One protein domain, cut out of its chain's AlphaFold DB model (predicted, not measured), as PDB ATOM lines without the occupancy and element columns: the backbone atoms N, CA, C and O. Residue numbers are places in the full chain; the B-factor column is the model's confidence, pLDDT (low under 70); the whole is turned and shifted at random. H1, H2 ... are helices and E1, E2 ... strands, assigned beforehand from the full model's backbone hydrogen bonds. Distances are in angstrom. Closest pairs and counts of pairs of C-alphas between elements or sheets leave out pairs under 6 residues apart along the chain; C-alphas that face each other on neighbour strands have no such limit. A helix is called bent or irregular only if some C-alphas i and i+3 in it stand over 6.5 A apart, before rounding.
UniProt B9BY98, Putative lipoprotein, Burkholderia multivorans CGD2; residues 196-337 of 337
ATOM      1  N   ILE A 196       8.026  41.270  13.557       98.50
ATOM      2  CA  ILE A 196       6.831  42.017  13.952       98.50
ATOM      3  C   ILE A 196       6.288  41.368  15.220       98.50
ATOM      4  O   ILE A 196       6.245  40.144  15.315       98.50
ATOM      5  N   SER A 197       5.872  42.165  16.198       98.44
ATOM      6  CA  SER A 197       5.229  41.653  17.410       98.44
ATOM      7  C   SER A 197       4.008  42.470  17.788       98.44
ATOM      8  O   SER A 197       3.869  43.624  17.387       98.44
ATOM      9  N   GLY A 198       3.139  41.886  18.593       98.31
ATOM     10  CA  GLY A 198       1.995  42.584  19.145       98.31
ATOM     11  C   GLY A 198       1.248  41.724  20.144       98.31
ATOM     12  O   GLY A 198       1.699  40.650  20.542       98.31
ATOM     13  N   TYR A 199       0.101  42.244  20.547       98.44
ATOM     14  CA  TYR A 199      -0.858  41.623  21.440       98.44
ATOM     15  C   TYR A 199      -2.257  41.710  20.827       98.44
ATOM     16  O   TYR A 199      -2.674  42.789  20.389       98.44
ATOM     17  N   VAL A 200      -2.969  40.589  20.818       98.31
ATOM     18  CA  VAL A 200      -4.436  40.532  20.718       98.31
ATOM     19  C   VAL A 200      -5.038  40.514  22.124       98.31
ATOM     20  O   VAL A 200      -4.310  40.300  23.100       98.31
ATOM     21  N   ALA A 201      -6.337  40.765  22.274       97.75
ATOM     22  CA  ALA A 201      -6.968  40.686  23.583       97.75
ATOM     23  C   ALA A 201      -6.907  39.240  24.095       97.75
ATOM     24  O   ALA A 201      -6.922  38.281  23.327       97.75
ATOM     25  N   THR A 202      -6.879  39.040  25.413       95.88
ATOM     26  CA  THR A 202      -6.777  37.686  25.993       95.88
ATOM     27  C   THR A 202      -7.965  36.790  25.635       95.88
ATOM     28  O   THR A 202      -7.822  35.573  25.598       95.88
ATOM     29  N   ALA A 203      -9.131  37.379  25.343       94.94
ATOM     30  CA  ALA A 203     -10.301  36.661  24.832       94.94
ATOM     31  C   ALA A 203     -10.078  36.062  23.429       94.94
ATOM     32  O   ALA A 203     -10.815  35.172  23.015       94.94
ATOM     33  N   GLU A 204      -9.057  36.539  22.718       95.19
ATOM     34  CA  GLU A 204      -8.666  36.111  21.378       95.19
ATOM     35  C   GLU A 204      -7.383  35.261  21.400       95.19
ATOM     36  O   GLU A 204      -6.869  34.913  20.338       95.19
ATOM     37  N   ALA A 205      -6.860  34.892  22.579       93.44
ATOM     38  CA  ALA A 205      -5.693  34.018  22.707       93.44
ATOM     39  C   ALA A 205      -5.841  32.741  21.859       93.44
ATOM     40  O   ALA A 205      -6.929  32.176  21.737       93.44
ATOM     41  N   GLY A 206      -4.746  32.298  21.241       92.44
ATOM     42  CA  GLY A 206      -4.785  31.276  20.195       92.44
ATOM     43  C   GLY A 206      -5.148  31.815  18.808       92.44
ATOM     44  O   GLY A 206      -5.322  31.017  17.892       92.44
ATOM     45  N   ALA A 207      -5.276  33.139  18.634       95.00
ATOM     46  CA  ALA A 207      -5.489  33.739  17.321       95.00
ATOM     47  C   ALA A 207      -4.334  33.377  16.390       95.00
ATOM     48  O   ALA A 207      -3.159  33.472  16.753       95.00
ATOM     49  N   THR A 208      -4.681  33.024  15.164       94.62
ATOM     50  CA  THR A 208      -3.716  32.852  14.094       94.62
ATOM     51  C   THR A 208      -3.373  34.222  13.521       94.62
ATOM     52  O   THR A 208      -4.263  34.992  13.160       94.62
ATOM     53  N   VAL A 209      -2.081  34.533  13.439       96.31
ATOM     54  CA  VAL A 209      -1.585  35.820  12.944       96.31
ATOM     55  C   VAL A 209      -0.658  35.588  11.759       96.31
ATOM     56  O   VAL A 209       0.273  34.793  11.854       96.31
ATOM     57  N   TYR A 210      -0.879  36.296  10.658       96.50
ATOM     58  CA  TYR A 210      -0.081  36.226   9.438       96.50
ATOM     59  C   TYR A 210       0.613  37.557   9.154       96.50
ATOM     60  O   TYR A 210       0.030  38.615   9.365       96.50
ATOM     61  N   ALA A 211       1.832  37.504   8.623       96.88
ATOM     62  CA  ALA A 211       2.395  38.582   7.816       96.88
ATOM     63  C   ALA A 211       2.138  38.264   6.343       96.88
ATOM     64  O   ALA A 211       2.562  37.218   5.838       96.88
ATOM     65  N   GLU A 212       1.480  39.184   5.652       96.75
ATOM     66  CA  GLU A 212       1.108  39.062   4.252       96.75
ATOM     67  C   GLU A 212       1.730  40.143   3.377       96.75
ATOM     68  O   GLU A 212       1.974  41.269   3.809       96.75
ATOM     69  N   GLN A 213       1.932  39.797   2.105       95.81
ATOM     70  CA  GLN A 213       2.282  40.743   1.050       95.81
ATOM     71  C   GLN A 213       1.489  40.425  -0.214       95.81
ATOM     72  O   GLN A 213       1.527  39.301  -0.719       95.81
ATOM     73  N   GLY A 214       0.747  41.411  -0.729       92.44
ATOM     74  CA  GLY A 214      -0.095  41.227  -1.917       92.44
ATOM     75  C   GLY A 214      -1.121  40.101  -1.751       92.44
ATOM     76  O   GLY A 214      -1.340  39.323  -2.683       92.44
ATOM     77  N   GLY A 215      -1.677  39.968  -0.543       91.12
ATOM     78  CA  GLY A 215      -2.639  38.931  -0.192       91.12
ATOM     79  C   GLY A 215      -2.071  37.524  -0.201       91.12
ATOM     80  O   GLY A 215      -2.796  36.604  -0.564       91.12
ATOM     81  N   LYS A 216      -0.774  37.343   0.078       92.44
ATOM     82  CA  LYS A 216      -0.112  36.043   0.253       92.44
ATOM     83  C   LYS A 216       0.558  35.991   1.617       92.44
ATOM     84  O   LYS A 216       1.364  36.865   1.923       92.44
ATOM     85  N   VAL A 217       0.306  34.920   2.366       92.94
ATOM     86  CA  VAL A 217       1.003  34.636   3.628       92.94
ATOM     87  C   VAL A 217       2.487  34.392   3.370       92.94
ATOM     88  O   VAL A 217       2.848  33.439   2.672       92.94
ATOM     89  N   VAL A 218       3.324  35.252   3.952       93.19
ATOM     90  CA  VAL A 218       4.788  35.134   3.978       93.19
ATOM     91  C   VAL A 218       5.244  34.408   5.240       93.19
ATOM     92  O   VAL A 218       6.125  33.559   5.164       93.19
ATOM     93  N   LYS A 219       4.616  34.712   6.380       93.44
ATOM     94  CA  LYS A 219       4.902  34.114   7.689       93.44
ATOM     95  C   LYS A 219       3.613  34.009   8.491       93.44
ATOM     96  O   LYS A 219       2.732  34.849   8.326       93.44
ATOM     97  N   GLY A 220       3.512  33.030   9.383       93.94
ATOM     98  CA  GLY A 220       2.424  32.964  10.353       93.94
ATOM     99  C   GLY A 220       2.914  32.613  11.752       93.94
ATOM    100  O   GLY A 220       4.020  32.110  11.920       93.94
ATOM    101  N   THR A 221       2.077  32.875  12.750       94.12
ATOM    102  CA  THR A 221       2.279  32.491  14.151       94.12
ATOM    103  C   THR A 221       0.932  32.294  14.865       94.12
ATOM    104  O   THR A 221      -0.117  32.618  14.306       94.12
ATOM    105  N   VAL A 222       0.949  31.777  16.096       93.25
ATOM    106  CA  VAL A 222      -0.218  31.719  16.998       93.25
ATOM    107  C   VAL A 222       0.037  32.656  18.175       93.25
ATOM    108  O   VAL A 222       1.124  32.635  18.753       93.25
ATOM    109  N   ALA A 223      -0.955  33.466  18.539       95.44
ATOM    110  CA  ALA A 223      -0.908  34.269  19.753       95.44
ATOM    111  C   ALA A 223      -0.978  33.369  20.997       95.44
ATOM    112  O   ALA A 223      -1.859  32.515  21.103       95.44
ATOM    113  N   ASP A 224      -0.070  33.568  21.951       94.50
ATOM    114  CA  ASP A 224      -0.024  32.769  23.176       94.50
ATOM    115  C   ASP A 224      -1.198  33.070  24.131       94.50
ATOM    116  O   ASP A 224      -2.081  33.885  23.851       94.50
ATOM    117  N   SER A 225      -1.217  32.420  25.297       95.31
ATOM    118  CA  SER A 225      -2.270  32.598  26.309       95.31
ATOM    119  C   SER A 225      -2.386  34.027  26.856       95.31
ATOM    120  O   SER A 225      -3.392  34.366  27.472       95.31
ATOM    121  N   THR A 226      -1.357  34.860  26.675       96.44
ATOM    122  CA  THR A 226      -1.363  36.285  27.043       96.44
ATOM    123  C   THR A 226      -1.819  37.187  25.894       96.44
ATOM    124  O   THR A 226      -1.911  38.399  26.067       96.44
ATOM    125  N   GLY A 227      -2.104  36.604  24.726       96.88
ATOM    126  CA  GLY A 227      -2.415  37.308  23.488       96.88
ATOM    127  C   GLY A 227      -1.175  37.785  22.731       96.88
ATOM    128  O   GLY A 227      -1.317  38.400  21.676       96.88
ATOM    129  N   LYS A 228       0.042  37.521  23.224       97.69
ATOM    130  CA  LYS A 228       1.271  37.962  22.562       97.69
ATOM    131  C   LYS A 228       1.533  37.127  21.318       97.69
ATOM    132  O   LYS A 228       1.491  35.900  21.371       97.69
ATOM    133  N   PHE A 229       1.897  37.790  20.230       97.56
ATOM    134  CA  PHE A 229       2.368  37.146  19.014       97.56
ATOM    135  C   PHE A 229       3.668  37.783  18.515       97.56
ATOM    136  O   PHE A 229       3.920  38.978  18.692       97.56
ATOM    137  N   VAL A 230       4.482  36.968  17.851       97.19
ATOM    138  CA  VAL A 230       5.733  37.347  17.198       97.19
ATOM    139  C   VAL A 230       5.811  36.627  15.857       97.19
ATOM    140  O   VAL A 230       5.723  35.400  15.784       97.19
ATOM    141  N   LEU A 231       5.991  37.412  14.798       96.62
ATOM    142  CA  LEU A 231       6.261  36.986  13.432       96.62
ATOM    143  C   LEU A 231       7.749  37.211  13.156       96.62
ATOM    144  O   LEU A 231       8.193  38.349  12.993       96.62
ATOM    145  N   SER A 232       8.528  36.132  13.148       94.62
ATOM    146  CA  SER A 232       9.976  36.188  12.935       94.62
ATOM    147  C   SER A 232      10.513  34.856  12.392       94.62
ATOM    148  O   SER A 232       9.991  33.807  12.776       94.62
ATOM    149  N   PRO A 233      11.549  34.868  11.533       95.12
ATOM    150  CA  PRO A 233      12.139  36.042  10.879       95.12
ATOM    151  C   PRO A 233      11.302  36.539   9.690       95.12
ATOM    152  O   PRO A 233      10.646  35.755   9.009       95.12
ATOM    153  N   LEU A 234      11.351  37.847   9.428       95.75
ATOM    154  CA  LEU A 234      10.788  38.499   8.238       95.75
ATOM    155  C   LEU A 234      11.879  39.308   7.542       95.75
ATOM    156  O   LEU A 234      12.621  40.018   8.215       95.75
ATOM    157  N   ILE A 235      12.002  39.215   6.217       95.75
ATOM    158  CA  ILE A 235      12.995  39.989   5.457       95.75
ATOM    159  C   ILE A 235      12.694  41.492   5.586       95.75
ATOM    160  O   ILE A 235      11.547  41.919   5.605       95.75
ATOM    161  N   GLN A 236      13.730  42.322   5.684       97.00
ATOM    162  CA  GLN A 236      13.568  43.767   5.845       97.00
ATOM    163  C   GLN A 236      12.772  44.441   4.712       97.00
ATOM    164  O   GLN A 236      12.935  44.145   3.519       97.00
ATOM    165  N   SER A 237      11.996  45.458   5.084       97.31
ATOM    166  CA  SER A 237      11.095  46.155   4.167       97.31
ATOM    167  C   SER A 237      11.791  47.012   3.118       97.31
ATOM    168  O   SER A 237      11.210  47.274   2.070       97.31
ATOM    169  N   SER A 238      13.055  47.386   3.323       95.88
ATOM    170  CA  SER A 238      13.855  48.067   2.292       95.88
ATOM    171  C   SER A 238      14.080  47.200   1.041       95.88
ATOM    172  O   SER A 238      14.344  47.740  -0.030       95.88
ATOM    173  N   THR A 239      13.959  45.870   1.166       93.75
ATOM    174  CA  THR A 239      14.165  44.910   0.066       93.75
ATOM    175  C   THR A 239      12.898  44.166  -0.349       93.75
ATOM    176  O   THR A 239      12.760  43.837  -1.524       93.75
ATOM    177  N   GLN A 240      11.966  43.917   0.580       91.62
ATOM    178  CA  GLN A 240      10.708  43.211   0.298       91.62
ATOM    179  C   GLN A 240       9.450  44.085   0.363       91.62
ATOM    180  O   GLN A 240       8.379  43.608   0.005       91.62
ATOM    181  N   GLY A 241       9.545  45.350   0.775       96.38
ATOM    182  CA  GLY A 241       8.376  46.177   1.084       96.38
ATOM    183  C   GLY A 241       7.789  45.884   2.468       96.38
ATOM    184  O   GLY A 241       8.264  45.019   3.206       96.38
ATOM    185  N   ASN A 242       6.771  46.648   2.851       97.38
ATOM    186  CA  ASN A 242       6.101  46.463   4.138       97.38
ATOM    187  C   ASN A 242       5.216  45.207   4.126       97.38
ATOM    188  O   ASN A 242       4.904  44.655   3.067       97.38
ATOM    189  N   TYR A 243       4.825  44.768   5.318       98.19
ATOM    190  CA  TYR A 243       3.914  43.647   5.521       98.19
ATOM    191  C   TYR A 243       2.568  44.152   6.022       98.19
ATOM    192  O   TYR A 243       2.507  45.111   6.787       98.19
ATOM    193  N   ASP A 244       1.500  43.465   5.647       98.31
ATOM    194  CA  ASP A 244       0.216  43.609   6.316       98.31
ATOM    195  C   ASP A 244       0.079  42.481   7.347       98.31
ATOM    196  O   ASP A 244       0.347  41.319   7.042       98.31
ATOM    197  N   VAL A 245      -0.308  42.807   8.579       98.25
ATOM    198  CA  VAL A 245      -0.561  41.819   9.634       98.25
ATOM    199  C   VAL A 245      -2.039  41.465   9.631       98.25
ATOM    200  O   VAL A 245      -2.873  42.341   9.838       98.25
ATOM    201  N   VAL A 246      -2.362  40.191   9.426       98.00
ATOM    202  CA  VAL A 246      -3.736  39.673   9.399       98.00
ATOM    203  C   VAL A 246      -3.953  38.774  10.609       98.00
ATOM    204  O   VAL A 246      -3.187  37.845  10.836       98.00
ATOM    205  N   ILE A 247      -4.981  39.056  11.403       97.69
ATOM    206  CA  ILE A 247      -5.305  38.364  12.652       97.69
ATOM    207  C   ILE A 247      -6.659  37.684  12.484       97.69
ATOM    208  O   ILE A 247      -7.653  38.335  12.153       97.69
ATOM    209  N   VAL A 248      -6.697  36.379  12.734       96.06
ATOM    210  CA  VAL A 248      -7.876  35.538  12.542       96.06
ATOM    211  C   VAL A 248      -8.107  34.687  13.781       96.06
ATOM    212  O   VAL A 248      -7.222  33.966  14.237       96.06
ATOM    213  N   GLN A 249      -9.326  34.751  14.308       95.25
ATOM    214  CA  GLN A 249      -9.769  33.941  15.433       95.25
ATOM    215  C   GLN A 249     -11.232  33.539  15.233       95.25
ATOM    216  O   GLN A 249     -12.053  34.329  14.764       95.25
ATOM    217  N   ASN A 250     -11.572  32.303  15.594       93.38
ATOM    218  CA  ASN A 250     -12.946  31.820  15.526       93.38
ATOM    219  C   ASN A 250     -13.861  32.670  16.415       93.38
ATOM    220  O   ASN A 250     -13.546  32.926  17.574       93.38
ATOM    221  N   ASN A 251     -15.039  33.013  15.891       96.12
ATOM    222  CA  ASN A 251     -16.051  33.862  16.534       96.12
ATOM    223  C   ASN A 251     -15.688  35.354  16.635       96.12
ATOM    224  O   ASN A 251     -16.385  36.110  17.315       96.12
ATOM    225  N   PHE A 252     -14.648  35.797  15.930       97.44
ATOM    226  CA  PHE A 252     -14.248  37.199  15.839       97.44
ATOM    227  C   PHE A 252     -14.100  37.632  14.380       97.44
ATOM    228  O   PHE A 252     -13.860  36.817  13.492       97.44
ATOM    229  N   ALA A 253     -14.282  38.924  14.122       97.25
ATOM    230  CA  ALA A 253     -13.984  39.522  12.831       97.25
ATOM    231  C   ALA A 253     -12.470  39.523  12.577       97.25
ATOM    232  O   ALA A 253     -11.678  39.594  13.513       97.25
ATOM    233  N   THR A 254     -12.063  39.504  11.309       97.56
ATOM    234  CA  THR A 254     -10.649  39.620  10.930       97.56
ATOM    235  C   THR A 254     -10.077  40.976  11.351       97.56
ATOM    236  O   THR A 254     -10.691  42.016  11.097       97.56
ATOM    237  N   GLY A 255      -8.882  40.979  11.940       97.88
ATOM    238  CA  GLY A 255      -8.091  42.187  12.171       97.88
ATOM    239  C   GLY A 255      -7.005  42.357  11.116       97.88
ATOM    240  O   GLY A 255      -6.352  41.386  10.750       97.88
ATOM    241  N   ILE A 256      -6.801  43.578  10.626       98.38
ATOM    242  CA  ILE A 256      -5.767  43.898   9.635       98.38
ATOM    243  C   ILE A 256      -4.983  45.121  10.117       98.38
ATOM    244  O   ILE A 256      -5.582  46.159  10.382       98.38
ATOM    245  N   VAL A 257      -3.656  45.031  10.189       98.25
ATOM    246  CA  VAL A 257      -2.754  46.178  10.394       98.25
ATOM    247  C   VAL A 257      -1.915  46.353   9.137       98.25
ATOM    248  O   VAL A 257      -1.151  45.461   8.777       98.25
ATOM    249  N   ARG A 258      -2.087  47.470   8.433       97.44
ATOM    250  CA  ARG A 258      -1.479  47.683   7.115       97.44
ATOM    251  C   ARG A 258      -0.082  48.281   7.196       97.44
ATOM    252  O   ARG A 258       0.204  49.101   8.054       97.44
ATOM    253  N   SER A 259       0.734  47.976   6.190       96.75
ATOM    254  CA  SER A 259       1.991  48.672   5.899       96.75
ATOM    255  C   SER A 259       2.989  48.690   7.063       96.75
ATOM    256  O   SER A 259       3.741  49.653   7.216       96.75
ATOM    257  N   VAL A 260       3.063  47.600   7.823       98.31
ATOM    258  CA  VAL A 260       3.983  47.419   8.947       98.31
ATOM    259  C   VAL A 260       5.421  47.263   8.431       98.31
ATOM    260  O   VAL A 260       5.709  46.319   7.683       98.31
ATOM    261  N   PRO A 261       6.347  48.166   8.798       98.00
ATOM    262  CA  PRO A 261       7.734  48.081   8.361       98.00
ATOM    263  C   PRO A 261       8.508  47.037   9.170       98.00
ATOM    264  O   PRO A 261       8.304  46.884  10.375       98.00
ATOM    265  N   VAL A 262       9.467  46.373   8.531       98.19
ATOM    266  CA  VAL A 262      10.437  45.477   9.170       98.19
ATOM    267  C   VAL A 262      11.841  46.022   8.962       98.19
ATOM    268  O   VAL A 262      12.264  46.293   7.837       98.19
ATOM    269  N   VAL A 263      12.575  46.155  10.064       97.25
ATOM    270  CA  VAL A 263      13.958  46.639  10.098       97.25
ATOM    271  C   VAL A 263      14.868  45.508  10.574       97.25
ATOM    272  O   VAL A 263      14.506  44.762  11.482       97.25
ATOM    273  N   VAL A 264      16.043  45.375   9.953       95.62
ATOM    274  CA  VAL A 264      17.031  44.338  10.295       95.62
ATOM    275  C   VAL A 264      17.381  44.397  11.781       95.62
ATOM    276  O   VAL A 264      17.644  45.478  12.307       95.62
ATOM    277  N   ASN A 265      17.406  43.238  12.441       93.81
ATOM    278  CA  ASN A 265      17.736  43.082  13.863       93.81
ATOM    279  C   ASN A 265      16.857  43.912  14.820       93.81
ATOM    280  O   ASN A 265      17.256  44.184  15.952       93.81
ATOM    281  N   ALA A 266      15.660  44.310  14.385       96.94
ATOM    282  CA  ALA A 266      14.699  45.039  15.200       96.94
ATOM    283  C   ALA A 266      13.335  44.341  15.210       96.94
ATOM    284  O   ALA A 266      12.999  43.555  14.323       96.94
ATOM    285  N   THR A 267      12.541  44.652  16.234       97.81
ATOM    286  CA  THR A 267      11.144  44.222  16.331       97.81
ATOM    287  C   THR A 267      10.232  45.434  16.213       97.81
ATOM    288  O   THR A 267      10.297  46.339  17.044       97.81
ATOM    289  N   THR A 268       9.359  45.435  15.210       98.44
ATOM    290  CA  THR A 268       8.297  46.432  15.070       98.44
ATOM    291  C   THR A 268       7.082  45.975  15.870       98.44
ATOM    292  O   THR A 268       6.529  44.906  15.610       98.44
ATOM    293  N   ALA A 269       6.671  46.758  16.866       98.12
ATOM    294  CA  ALA A 269       5.475  46.469  17.652       98.12
ATOM    295  C   ALA A 269       4.236  47.100  16.996       98.12
ATOM    296  O   ALA A 269       4.217  48.309  16.781       98.12
ATOM    297  N   VAL A 270       3.206  46.299  16.705       98.19
ATOM    298  CA  VAL A 270       1.910  46.784  16.177       98.19
ATOM    299  C   VAL A 270       0.877  47.045  17.274       98.19
ATOM    300  O   VAL A 270      -0.129  47.703  17.041       98.19
ATOM    301  N   SER A 271       1.126  46.544  18.484       98.12
ATOM    302  CA  SER A 271       0.348  46.834  19.691       98.12
ATOM    303  C   SER A 271       1.151  46.482  20.948       98.12
ATOM    304  O   SER A 271       2.246  45.918  20.870       98.12
ATOM    305  N   ALA A 272       0.622  46.832  22.122       97.38
ATOM    306  CA  ALA A 272       1.252  46.592  23.420       97.38
ATOM    307  C   ALA A 272       0.308  45.826  24.355       97.38
ATOM    308  O   ALA A 272      -0.905  45.876  24.186       97.38
ATOM    309  N   SER A 273       0.839  45.182  25.396       96.75
ATOM    310  CA  SER A 273       0.020  44.427  26.360       96.75
ATOM    311  C   SER A 273      -1.012  45.294  27.091       96.75
ATOM    312  O   SER A 273      -2.084  44.813  27.440       96.75
ATOM    313  N   ALA A 274      -0.712  46.581  27.300       96.88
ATOM    314  CA  ALA A 274      -1.628  47.550  27.908       96.88
ATOM    315  C   ALA A 274      -2.705  48.079  26.939       96.88
ATOM    316  O   ALA A 274      -3.674  48.692  27.379       96.88
ATOM    317  N   ALA A 275      -2.526  47.870  25.634       97.25
ATOM    318  CA  ALA A 275      -3.443  48.292  24.580       97.25
ATOM    319  C   ALA A 275      -3.456  47.227  23.466       97.25
ATOM    320  O   ALA A 275      -2.900  47.459  22.385       97.25
ATOM    321  N   PRO A 276      -4.001  46.029  23.751       97.75
ATOM    322  CA  PRO A 276      -4.043  44.953  22.776       97.75
ATOM    323  C   PRO A 276      -5.026  45.278  21.646       97.75
ATOM    324  O   PRO A 276      -6.002  46.009  21.830       97.75
ATOM    325  N   ILE A 277      -4.791  44.692  20.473       98.00
ATOM    326  CA  ILE A 277      -5.759  44.699  19.375       98.00
ATOM    327  C   ILE A 277      -6.969  43.898  19.849       98.00
ATOM    328  O   ILE A 277      -6.802  42.775  20.298       98.00
ATOM    329  N   THR A 278      -8.163  44.481  19.781       97.12
ATOM    330  CA  THR A 278      -9.414  43.810  20.161       97.12
ATOM    331  C   THR A 278     -10.274  43.647  18.922       97.12
ATOM    332  O   THR A 278     -10.525  44.624  18.210       97.12
ATOM    333  N   LEU A 279     -10.730  42.429  18.663       97.31
ATOM    334  CA  LEU A 279     -11.541  42.107  17.499       97.31
ATOM    335  C   LEU A 279     -13.035  42.161  17.864       97.31
ATOM    336  O   LEU A 279     -13.439  41.681  18.924       97.31
ATOM    337  N   PRO A 280     -13.908  42.718  17.007       96.62
ATOM    338  CA  PRO A 280     -15.348  42.586  17.186       96.62
ATOM    339  C   PRO A 280     -15.782  41.121  17.119       96.62
ATOM    340  O   PRO A 280     -15.258  40.351  16.315       96.62
ATOM    341  N   ALA A 281     -16.790  40.743  17.904       97.12
ATOM    342  CA  ALA A 281     -17.412  39.429  17.776       97.12
ATOM    343  C   ALA A 281     -18.012  39.236  16.372       97.12
ATOM    344  O   ALA A 281     -18.576  40.161  15.782       97.12
ATOM    345  N   SER A 282     -17.935  38.013  15.858       97.88
ATOM    346  CA  SER A 282     -18.489  37.627  14.563       97.88
ATOM    347  C   SER A 282     -19.169  36.274  14.658       97.88
ATOM    348  O   SER A 282     -18.641  35.338  15.251       97.88
ATOM    349  N   THR A 283     -20.305  36.121  13.981       97.25
ATOM    350  CA  THR A 283     -20.786  34.784  13.627       97.25
ATOM    351  C   THR A 283     -19.865  34.156  12.582       97.25
ATOM    352  O   THR A 283     -19.190  34.866  11.829       97.25
ATOM    353  N   MET A 284     -19.842  32.826  12.537       96.62
ATOM    354  CA  MET A 284     -19.054  32.063  11.573       96.62
ATOM    355  C   MET A 284     -19.970  31.376  10.558       96.62
ATOM    356  O   MET A 284     -21.063  30.929  10.904       96.62
ATOM    357  N   SER A 285     -19.514  31.282   9.313       96.69
ATOM    358  CA  SER A 285     -20.179  30.547   8.240       96.69
ATOM    359  C   SER A 285     -19.201  29.593   7.569       96.69
ATOM    360  O   SER A 285     -18.029  29.913   7.376       96.69
ATOM    361  N   THR A 286     -19.688  28.410   7.198       96.00
ATOM    362  CA  THR A 286     -18.887  27.418   6.479       96.00
ATOM    363  C   THR A 286     -19.036  27.605   4.975       96.00
ATOM    364  O   THR A 286     -20.141  27.549   4.438       96.00
ATOM    365  N   VAL A 287     -17.908  27.767   4.288       95.44
ATOM    366  CA  VAL A 287     -17.814  27.708   2.829       95.44
ATOM    367  C   VAL A 287     -17.152  26.392   2.451       95.44
ATOM    368  O   VAL A 287     -15.994  26.151   2.787       95.44
ATOM    369  N   SER A 288     -17.884  25.530   1.753       95.62
ATOM    370  CA  SER A 288     -17.415  24.200   1.364       95.62
ATOM    371  C   SER A 288     -17.724  23.890  -0.092       95.62
ATOM    372  O   SER A 288     -18.690  24.404  -0.655       95.62
ATOM    373  N   GLY A 289     -16.945  22.993  -0.683       94.31
ATOM    374  CA  GLY A 289     -17.161  22.526  -2.045       94.31
ATOM    375  C   GLY A 289     -16.205  21.407  -2.426       94.31
ATOM    376  O   GLY A 289     -15.555  20.804  -1.572       94.31
ATOM    377  N   THR A 290     -16.109  21.144  -3.726       92.75
ATOM    378  CA  THR A 290     -15.167  20.176  -4.292       92.75
ATOM    379  C   THR A 290     -14.363  20.813  -5.416       92.75
ATOM    380  O   THR A 290     -14.936  21.415  -6.324       92.75
ATOM    381  N   VAL A 291     -13.046  20.653  -5.388       90.12
ATOM    382  CA  VAL A 291     -12.175  20.864  -6.553       90.12
ATOM    383  C   VAL A 291     -11.994  19.548  -7.313       90.12
ATOM    384  O   VAL A 291     -12.297  18.478  -6.792       90.12
ATOM    385  N   THR A 292     -11.465  19.583  -8.533       85.56
ATOM    386  CA  THR A 292     -11.087  18.344  -9.231       85.56
ATOM    387  C   THR A 292     -10.014  17.603  -8.427       85.56
ATOM    388  O   THR A 292      -8.927  18.135  -8.222       85.56
ATOM    389  N   ALA A 293     -10.294  16.374  -7.986       68.94
ATOM    390  CA  ALA A 293      -9.438  15.627  -7.058       68.94
ATOM    391  C   ALA A 293      -7.979  15.458  -7.527       68.94
ATOM    392  O   ALA A 293      -7.042  15.627  -6.750       68.94
ATOM    393  N   SER A 294      -7.762  15.222  -8.824       64.31
ATOM    394  CA  SER A 294      -6.415  15.095  -9.399       64.31
ATOM    395  C   SER A 294      -5.586  16.387  -9.351       64.31
ATOM    396  O   SER A 294      -4.377  16.340  -9.580       64.31
ATOM    397  N   ALA A 295      -6.195  17.534  -9.035       62.94
ATOM    398  CA  ALA A 295      -5.523  18.826  -9.054       62.94
ATOM    399  C   ALA A 295      -4.572  19.054  -7.868       62.94
ATOM    400  O   ALA A 295      -3.773  19.982  -7.941       62.94
ATOM    401  N   ASN A 296      -4.626  18.240  -6.798       73.44
ATOM    402  CA  ASN A 296      -3.900  18.514  -5.544       73.44
ATOM    403  C   ASN A 296      -4.080  19.983  -5.109       73.44
ATOM    404  O   ASN A 296      -3.110  20.733  -4.997       73.44
ATOM    405  N   ALA A 297      -5.334  20.417  -4.967       85.56
ATOM    406  CA  ALA A 297      -5.641  21.835  -4.852       85.56
ATOM    407  C   ALA A 297      -5.433  22.376  -3.434       85.56
ATOM    408  O   ALA A 297      -5.893  21.797  -2.449       85.56
ATOM    409  N   PHE A 298      -4.823  23.553  -3.371       87.88
ATOM    410  CA  PHE A 298      -4.759  24.382  -2.178       87.88
ATOM    411  C   PHE A 298      -5.788  25.509  -2.304       87.88
ATOM    412  O   PHE A 298      -5.701  26.334  -3.218       87.88
ATOM    413  N   VAL A 299      -6.787  25.521  -1.421       92.12
ATOM    414  CA  VAL A 299      -7.900  26.478  -1.445       92.12
ATOM    415  C   VAL A 299      -7.628  27.584  -0.436       92.12
ATOM    416  O   VAL A 299      -7.263  27.312   0.704       92.12
ATOM    417  N   ARG A 300      -7.812  28.836  -0.857       93.25
ATOM    418  CA  ARG A 300      -7.547  30.037  -0.055       93.25
ATOM    419  C   ARG A 300      -8.809  30.884  -0.002       93.25
ATOM    420  O   ARG A 300      -9.389  31.162  -1.051       93.25
ATOM    421  N   ALA A 301      -9.212  31.306   1.191       94.56
ATOM    422  CA  ALA A 301     -10.254  32.306   1.361       94.56
ATOM    423  C   ALA A 301      -9.608  33.688   1.460       94.56
ATOM    424  O   ALA A 301      -8.821  33.950   2.368       94.56
ATOM    425  N   LEU A 302      -9.939  34.556   0.502       95.50
ATOM    426  CA  LEU A 302      -9.442  35.925   0.449       95.50
ATOM    427  C   LEU A 302     -10.550  36.903   0.844       95.50
ATOM    428  O   LEU A 302     -11.632  36.883   0.259       95.50
ATOM    429  N   GLN A 303     -10.265  37.773   1.807       94.56
ATOM    430  CA  GLN A 303     -11.117  38.888   2.192       94.56
ATOM    431  C   GLN A 303     -10.644  40.152   1.483       94.56
ATOM    432  O   GLN A 303      -9.495  40.561   1.636       94.56
ATOM    433  N   SER A 304     -11.528  40.775   0.707       94.25
ATOM    434  CA  SER A 304     -11.220  42.024   0.012       94.25
ATOM    435  C   SER A 304     -11.551  43.236   0.881       94.25
ATOM    436  O   SER A 304     -12.677  43.362   1.359       94.25
ATOM    437  N   VAL A 305     -10.596  44.151   1.034       94.25
ATOM    438  CA  VAL A 305     -10.749  45.434   1.734       94.25
ATOM    439  C   VAL A 305     -10.041  46.518   0.923       94.25
ATOM    440  O   VAL A 305      -8.837  46.427   0.698       94.25
ATOM    441  N   ASP A 306     -10.771  47.545   0.484       90.06
ATOM    442  CA  ASP A 306     -10.256  48.655  -0.342       90.06
ATOM    443  C   ASP A 306      -9.421  48.193  -1.553       90.06
ATOM    444  O   ASP A 306      -8.333  48.699  -1.808       90.06
ATOM    445  N   ALA A 307      -9.924  47.191  -2.283       88.88
ATOM    446  CA  ALA A 307      -9.262  46.530  -3.419       88.88
ATOM    447  C   ALA A 307      -8.014  45.678  -3.094       88.88
ATOM    448  O   ALA A 307      -7.519  44.988  -3.985       88.88
ATOM    449  N   ASN A 308      -7.553  45.639  -1.841       93.69
ATOM    450  CA  ASN A 308      -6.537  44.687  -1.389       93.69
ATOM    451  C   ASN A 308      -7.195  43.378  -0.945       93.69
ATOM    452  O   ASN A 308      -8.266  43.395  -0.343       93.69
ATOM    453  N   ALA A 309      -6.553  42.250  -1.232       95.94
ATOM    454  CA  ALA A 309      -6.992  40.931  -0.787       95.94
ATOM    455  C   ALA A 309      -6.125  40.454   0.384       95.94
ATOM    456  O   ALA A 309      -4.916  40.668   0.357       95.94
ATOM    457  N   TYR A 310      -6.737  39.780   1.354       96.94
ATOM    458  CA  TYR A 310      -6.094  39.250   2.560       96.94
ATOM    459  C   TYR A 310      -6.461  37.779   2.751       96.94
ATOM    460  O   TYR A 310      -7.643  37.440   2.693       96.94
ATOM    461  N   GLU A 311      -5.488  36.894   2.951       95.00
ATOM    462  CA  GLU A 311      -5.736  35.469   3.188       95.00
ATOM    463  C   GLU A 311      -6.134  35.209   4.643       95.00
ATOM    464  O   GLU A 311      -5.308  35.106   5.541       95.00
ATOM    465  N   ILE A 312      -7.429  35.013   4.889       93.56
ATOM    466  CA  ILE A 312      -7.912  34.760   6.254       93.56
ATOM    467  C   ILE A 312      -7.757  33.296   6.681       93.56
ATOM    468  O   ILE A 312      -7.583  32.981   7.854       93.56
ATOM    469  N   THR A 313      -7.837  32.363   5.739       91.31
ATOM    470  CA  THR A 313      -7.656  30.935   6.005       91.31
ATOM    471  C   THR A 313      -7.446  30.188   4.698       91.31
ATOM    472  O   THR A 313      -7.788  30.665   3.607       91.31
ATOM    473  N   SER A 314      -6.889  28.992   4.804       91.50
ATOM    474  CA  SER A 314      -6.639  28.117   3.677       91.50
ATOM    475  C   SER A 314      -6.619  26.656   4.102       91.50
ATOM    476  O   SER A 314      -6.462  26.325   5.275       91.50
ATOM    477  N   ILE A 315      -6.830  25.770   3.133       89.75
ATOM    478  CA  ILE A 315      -6.875  24.329   3.359       89.75
ATOM    479  C   ILE A 315      -6.406  23.578   2.116       89.75
ATOM    480  O   ILE A 315      -6.698  23.961   0.979       89.75
ATOM    481  N   ASN A 316      -5.702  22.468   2.326       88.56
ATOM    482  CA  ASN A 316      -5.519  21.471   1.283       88.56
ATOM    483  C   ASN A 316      -6.833  20.717   1.070       88.56
ATOM    484  O   ASN A 316      -7.339  20.072   1.988       88.56
ATOM    485  N   ALA A 317      -7.374  20.764  -0.146       88.25
ATOM    486  CA  ALA A 317      -8.511  19.927  -0.490       88.25
ATOM    487  C   ALA A 317      -8.128  18.442  -0.394       88.25
ATOM    488  O   ALA A 317      -6.978  18.064  -0.642       88.25
ATOM    489  N   ASN A 318      -9.099  17.594  -0.058       87.31
ATOM    490  CA  ASN A 318      -8.884  16.154   0.013       87.31
ATOM    491  C   ASN A 318      -8.321  15.627  -1.320       87.31
ATOM    492  O   ASN A 318      -8.860  15.916  -2.388       87.31
ATOM    493  N   MET A 319      -7.253  14.830  -1.261       82.75
ATOM    494  CA  MET A 319      -6.533  14.374  -2.458       82.75
ATOM    495  C   MET A 319      -7.340  13.475  -3.403       82.75
ATOM    496  O   MET A 319      -6.981  13.359  -4.570       82.75
ATOM    497  N   GLU A 320      -8.378  12.801  -2.913       83.94
ATOM    498  CA  GLU A 320      -9.154  11.831  -3.698       83.94
ATOM    499  C   GLU A 320     -10.558  12.332  -4.018       83.94
ATOM    500  O   GLU A 320     -11.065  12.075  -5.106       83.94
ATOM    501  N   THR A 321     -11.191  13.060  -3.098       86.25
ATOM    502  CA  THR A 321     -12.548  13.591  -3.305       86.25
ATOM    503  C   THR A 321     -12.552  15.045  -3.761       86.25
ATOM    504  O   THR A 321     -13.564  15.530  -4.259       86.25
ATOM    505  N   GLY A 322     -11.443  15.765  -3.567       88.56
ATOM    506  CA  GLY A 322     -11.357  17.202  -3.801       88.56
ATOM    507  C   GLY A 322     -12.166  18.052  -2.818       88.56
ATOM    508  O   GLY A 322     -12.254  19.265  -3.002       88.56
ATOM    509  N   ALA A 323     -12.772  17.444  -1.794       90.62
ATOM    510  CA  ALA A 323     -13.600  18.148  -0.826       90.62
ATOM    511  C   ALA A 323     -12.779  19.132   0.017       90.62
ATOM    512  O   ALA A 323     -11.665  18.823   0.443       90.62
ATOM    513  N   TYR A 324     -13.355  20.302   0.283       92.00
ATOM    514  CA  TYR A 324     -12.818  21.293   1.208       92.00
ATOM    515  C   TYR A 324     -13.951  21.959   1.994       92.00
ATOM    516  O   TYR A 324     -15.078  22.071   1.506       92.00
ATOM    517  N   ALA A 325     -13.632  22.434   3.195       92.94
ATOM    518  CA  ALA A 325     -14.502  23.275   4.006       92.94
ATOM    519  C   ALA A 325     -13.648  24.302   4.759       92.94
ATOM    520  O   ALA A 325     -12.605  23.957   5.312       92.94
ATOM    521  N   LEU A 326     -14.084  25.557   4.758       92.94
ATOM    522  CA  LEU A 326     -13.439  26.682   5.426       92.94
ATOM    523  C   LEU A 326     -14.460  27.368   6.329       92.94
ATOM    524  O   LEU A 326     -15.584  27.629   5.903       92.94
ATOM    525  N   ASN A 327     -14.068  27.671   7.563       93.25
ATOM    526  CA  ASN A 327     -14.895  28.410   8.509       93.25
ATOM    527  C   ASN A 327     -14.492  29.889   8.484       93.25
ATOM    528  O   ASN A 327     -13.336  30.203   8.760       93.25
ATOM    529  N   LEU A 328     -15.417  30.782   8.129       95.56
ATOM    530  CA  LEU A 328     -15.131  32.194   7.859       95.56
ATOM    531  C   LEU A 328     -15.996  33.124   8.719       95.56
ATOM    532  O   LEU A 328     -17.183  32.838   8.897       95.56
ATOM    533  N   PRO A 329     -15.451  34.249   9.213       96.25
ATOM    534  CA  PRO A 329     -16.252  35.259   9.885       96.25
ATOM    535  C   PRO A 329     -17.166  35.978   8.887       96.25
ATOM    536  O   PRO A 329     -16.797  36.221   7.739       96.25
ATOM    537  N   THR A 330     -18.369  36.335   9.330       95.69
ATOM    538  CA  THR A 330     -19.337  37.093   8.521       95.69
ATOM    539  C   THR A 330     -19.324  38.592   8.811       95.69
ATOM    540  O   THR A 330     -19.893  39.363   8.039       95.69
ATOM    541  N   ALA A 331     -18.737  39.021   9.932       96.50
ATOM    542  CA  ALA A 331     -18.601  40.433  10.268       96.50
ATOM    543  C   ALA A 331     -17.531  41.120   9.403       96.50
ATOM    544  O   ALA A 331     -16.584  40.492   8.922       96.50
ATOM    545  N   ALA A 332     -17.685  42.434   9.219       94.81
ATOM    546  CA  ALA A 332     -16.705  43.251   8.512       94.81
ATOM    547  C   ALA A 332     -15.352  43.251   9.251       94.81
ATOM    548  O   ALA A 332     -15.343  43.261  10.485       94.81
ATOM    549  N   PRO A 333     -14.222  43.260   8.523       95.81
ATOM    550  CA  PRO A 333     -12.905  43.292   9.142       95.81
ATOM    551  C   PRO A 333     -12.655  44.653   9.796       95.81
ATOM    552  O   PRO A 333     -13.185  45.674   9.346       95.81
ATOM    553  N   ILE A 334     -11.798  44.682  10.815       96.44
ATOM    554  CA  ILE A 334     -11.236  45.931  11.334       96.44
ATOM    555  C   ILE A 334      -9.878  46.189  10.694       96.44
ATOM    556  O   ILE A 334      -9.096  45.263  10.479       96.44
ATOM    557  N   VAL A 335      -9.598  47.451  10.384       96.00
ATOM    558  CA  VAL A 335      -8.395  47.849   9.652       96.00
ATOM    559  C   VAL A 335      -7.707  48.980  10.401       96.00
ATOM    560  O   VAL A 335      -8.319  50.013  10.664       96.00
ATOM    561  N   GLY A 336      -6.438  48.772  10.731       92.00
ATOM    562  CA  GLY A 336      -5.519  49.759  11.280       92.00
ATOM    563  C   GLY A 336      -4.301  49.962  10.378       92.00
ATOM    564  O   GLY A 336      -4.127  49.271   9.370       92.00
ATOM    565  N   THR A 337      -3.459  50.916  10.759       82.69
ATOM    566  CA  THR A 337      -2.190  51.281  10.108       82.69
ATOM    567  C   THR A 337      -1.104  51.414  11.156       82.69
ATOM    568  O   THR A 337      -1.449  51.965  12.227       82.69
TER     569      THR A 337
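What this domain is: This is residues 196 to 337 of the 337 residues of the protein "Putative lipoprotein" of Burkholderia multivorans CGD2 (UniProt B9BY98). A sandwich with a long side lobe: a strongly twisted sheet of five strands, E3 E2 E5 E6 E12, has the small sheet E4 E1 E7 over one face, while part of the bent strand E10 packs on the other. E10 and its hairpin partner E9 lead away from the sandwich to a lobe completed by a second ladder, E8 and E11, and from E11 the chain returns to the five-strand sheet as its edge strand E12, one residue before the chain's last, 337. The 142 printed residues include one named helix and twelve named strands, in the order E1 E2 E3 E4 H1 E5 E6 E7 E8 E9 E10 E11 E12, and the class is mostly strand. Both sandwich sheets are mixed, and the two-stranded sheets E8 E11 and E9 E10 are antiparallel. The whole is compact, with a radius of gyration of the C-alphas of 15.7 A and spans of 45 by 35 by 29 A.

How they stand to each other: The largest sheet runs E3, residues 216 to 222, E2, residues 208 to 213, E5, residues 243 to 248, E6, residues 255 to 260, and E12, residues 334 to 336. E2 and E3 form a hairpin, with N 211 and O 219 2.8 A apart. E5 is antiparallel to E2, with N 210 and O 246 2.8 A apart, and forms a hairpin with E6, where N 245 and O 257 are 2.8 A apart. E12 is parallel to E6 at 20 degrees, with N 256 and O 334 2.9 A apart. The second sheet, E4, residues 228 to 235, E1, residues 196 to 199, and E7, residues 267 to 269, makes a sandwich with the first, two sheets face to face, their facing parts 9.2 A centre to centre. E4 and E1 are antiparallel, with N 229 and O 198 2.9 A apart; E1 and E7 are parallel, with N 197 and O 268 2.9 A apart. E9, residues 298 to 305, and E10, residues 308 to 316, form a hairpin, with N 301 and O 313 2.9 A apart. E10 bends by 58 degrees at residue 312; the closest C-alphas of E5 and E10 are those of Val 248 and Ile 312, 6.3 A apart. E8, residues 284 to 290, and E11, residues 323 to 329, are antiparallel, with N 287 and O 326 2.8 A apart. The closest C-alphas of E10 and E11 are those of Ile 315 and Tyr 324, 7.0 A apart. H1, residues 237 to 240, is only just not on the five-strand sheet, with 4 pairs of C-alphas within 10 A, and is too short for an O i to N i+4 pair; its one O i to N i+3 pair is not within range.

Where its parts are: E1 begins at C-alpha 196, (6.831, 42.017, 13.952). E10 is 23.4 A long, E9 22.2 A, E4 20.8 A, E11 20.4 A and E8 20.2 A. C-alpha 312, at the bend of E10, is at (-7.912, 34.760, 6.254). E12 ends at C-alpha 336, (-5.519, 49.759, 11.280).

The domain as a whole: The C-alphas of Ala 274 and Ser 294 are the two farthest apart, 49.7 A. The printed part has no cut and ends at the chain's last residue, 337. The link E7 to E8, residues 270 to 283, is long. The mean pLDDT of the printed part is 94.1, and residues 293 to 295 are under 70.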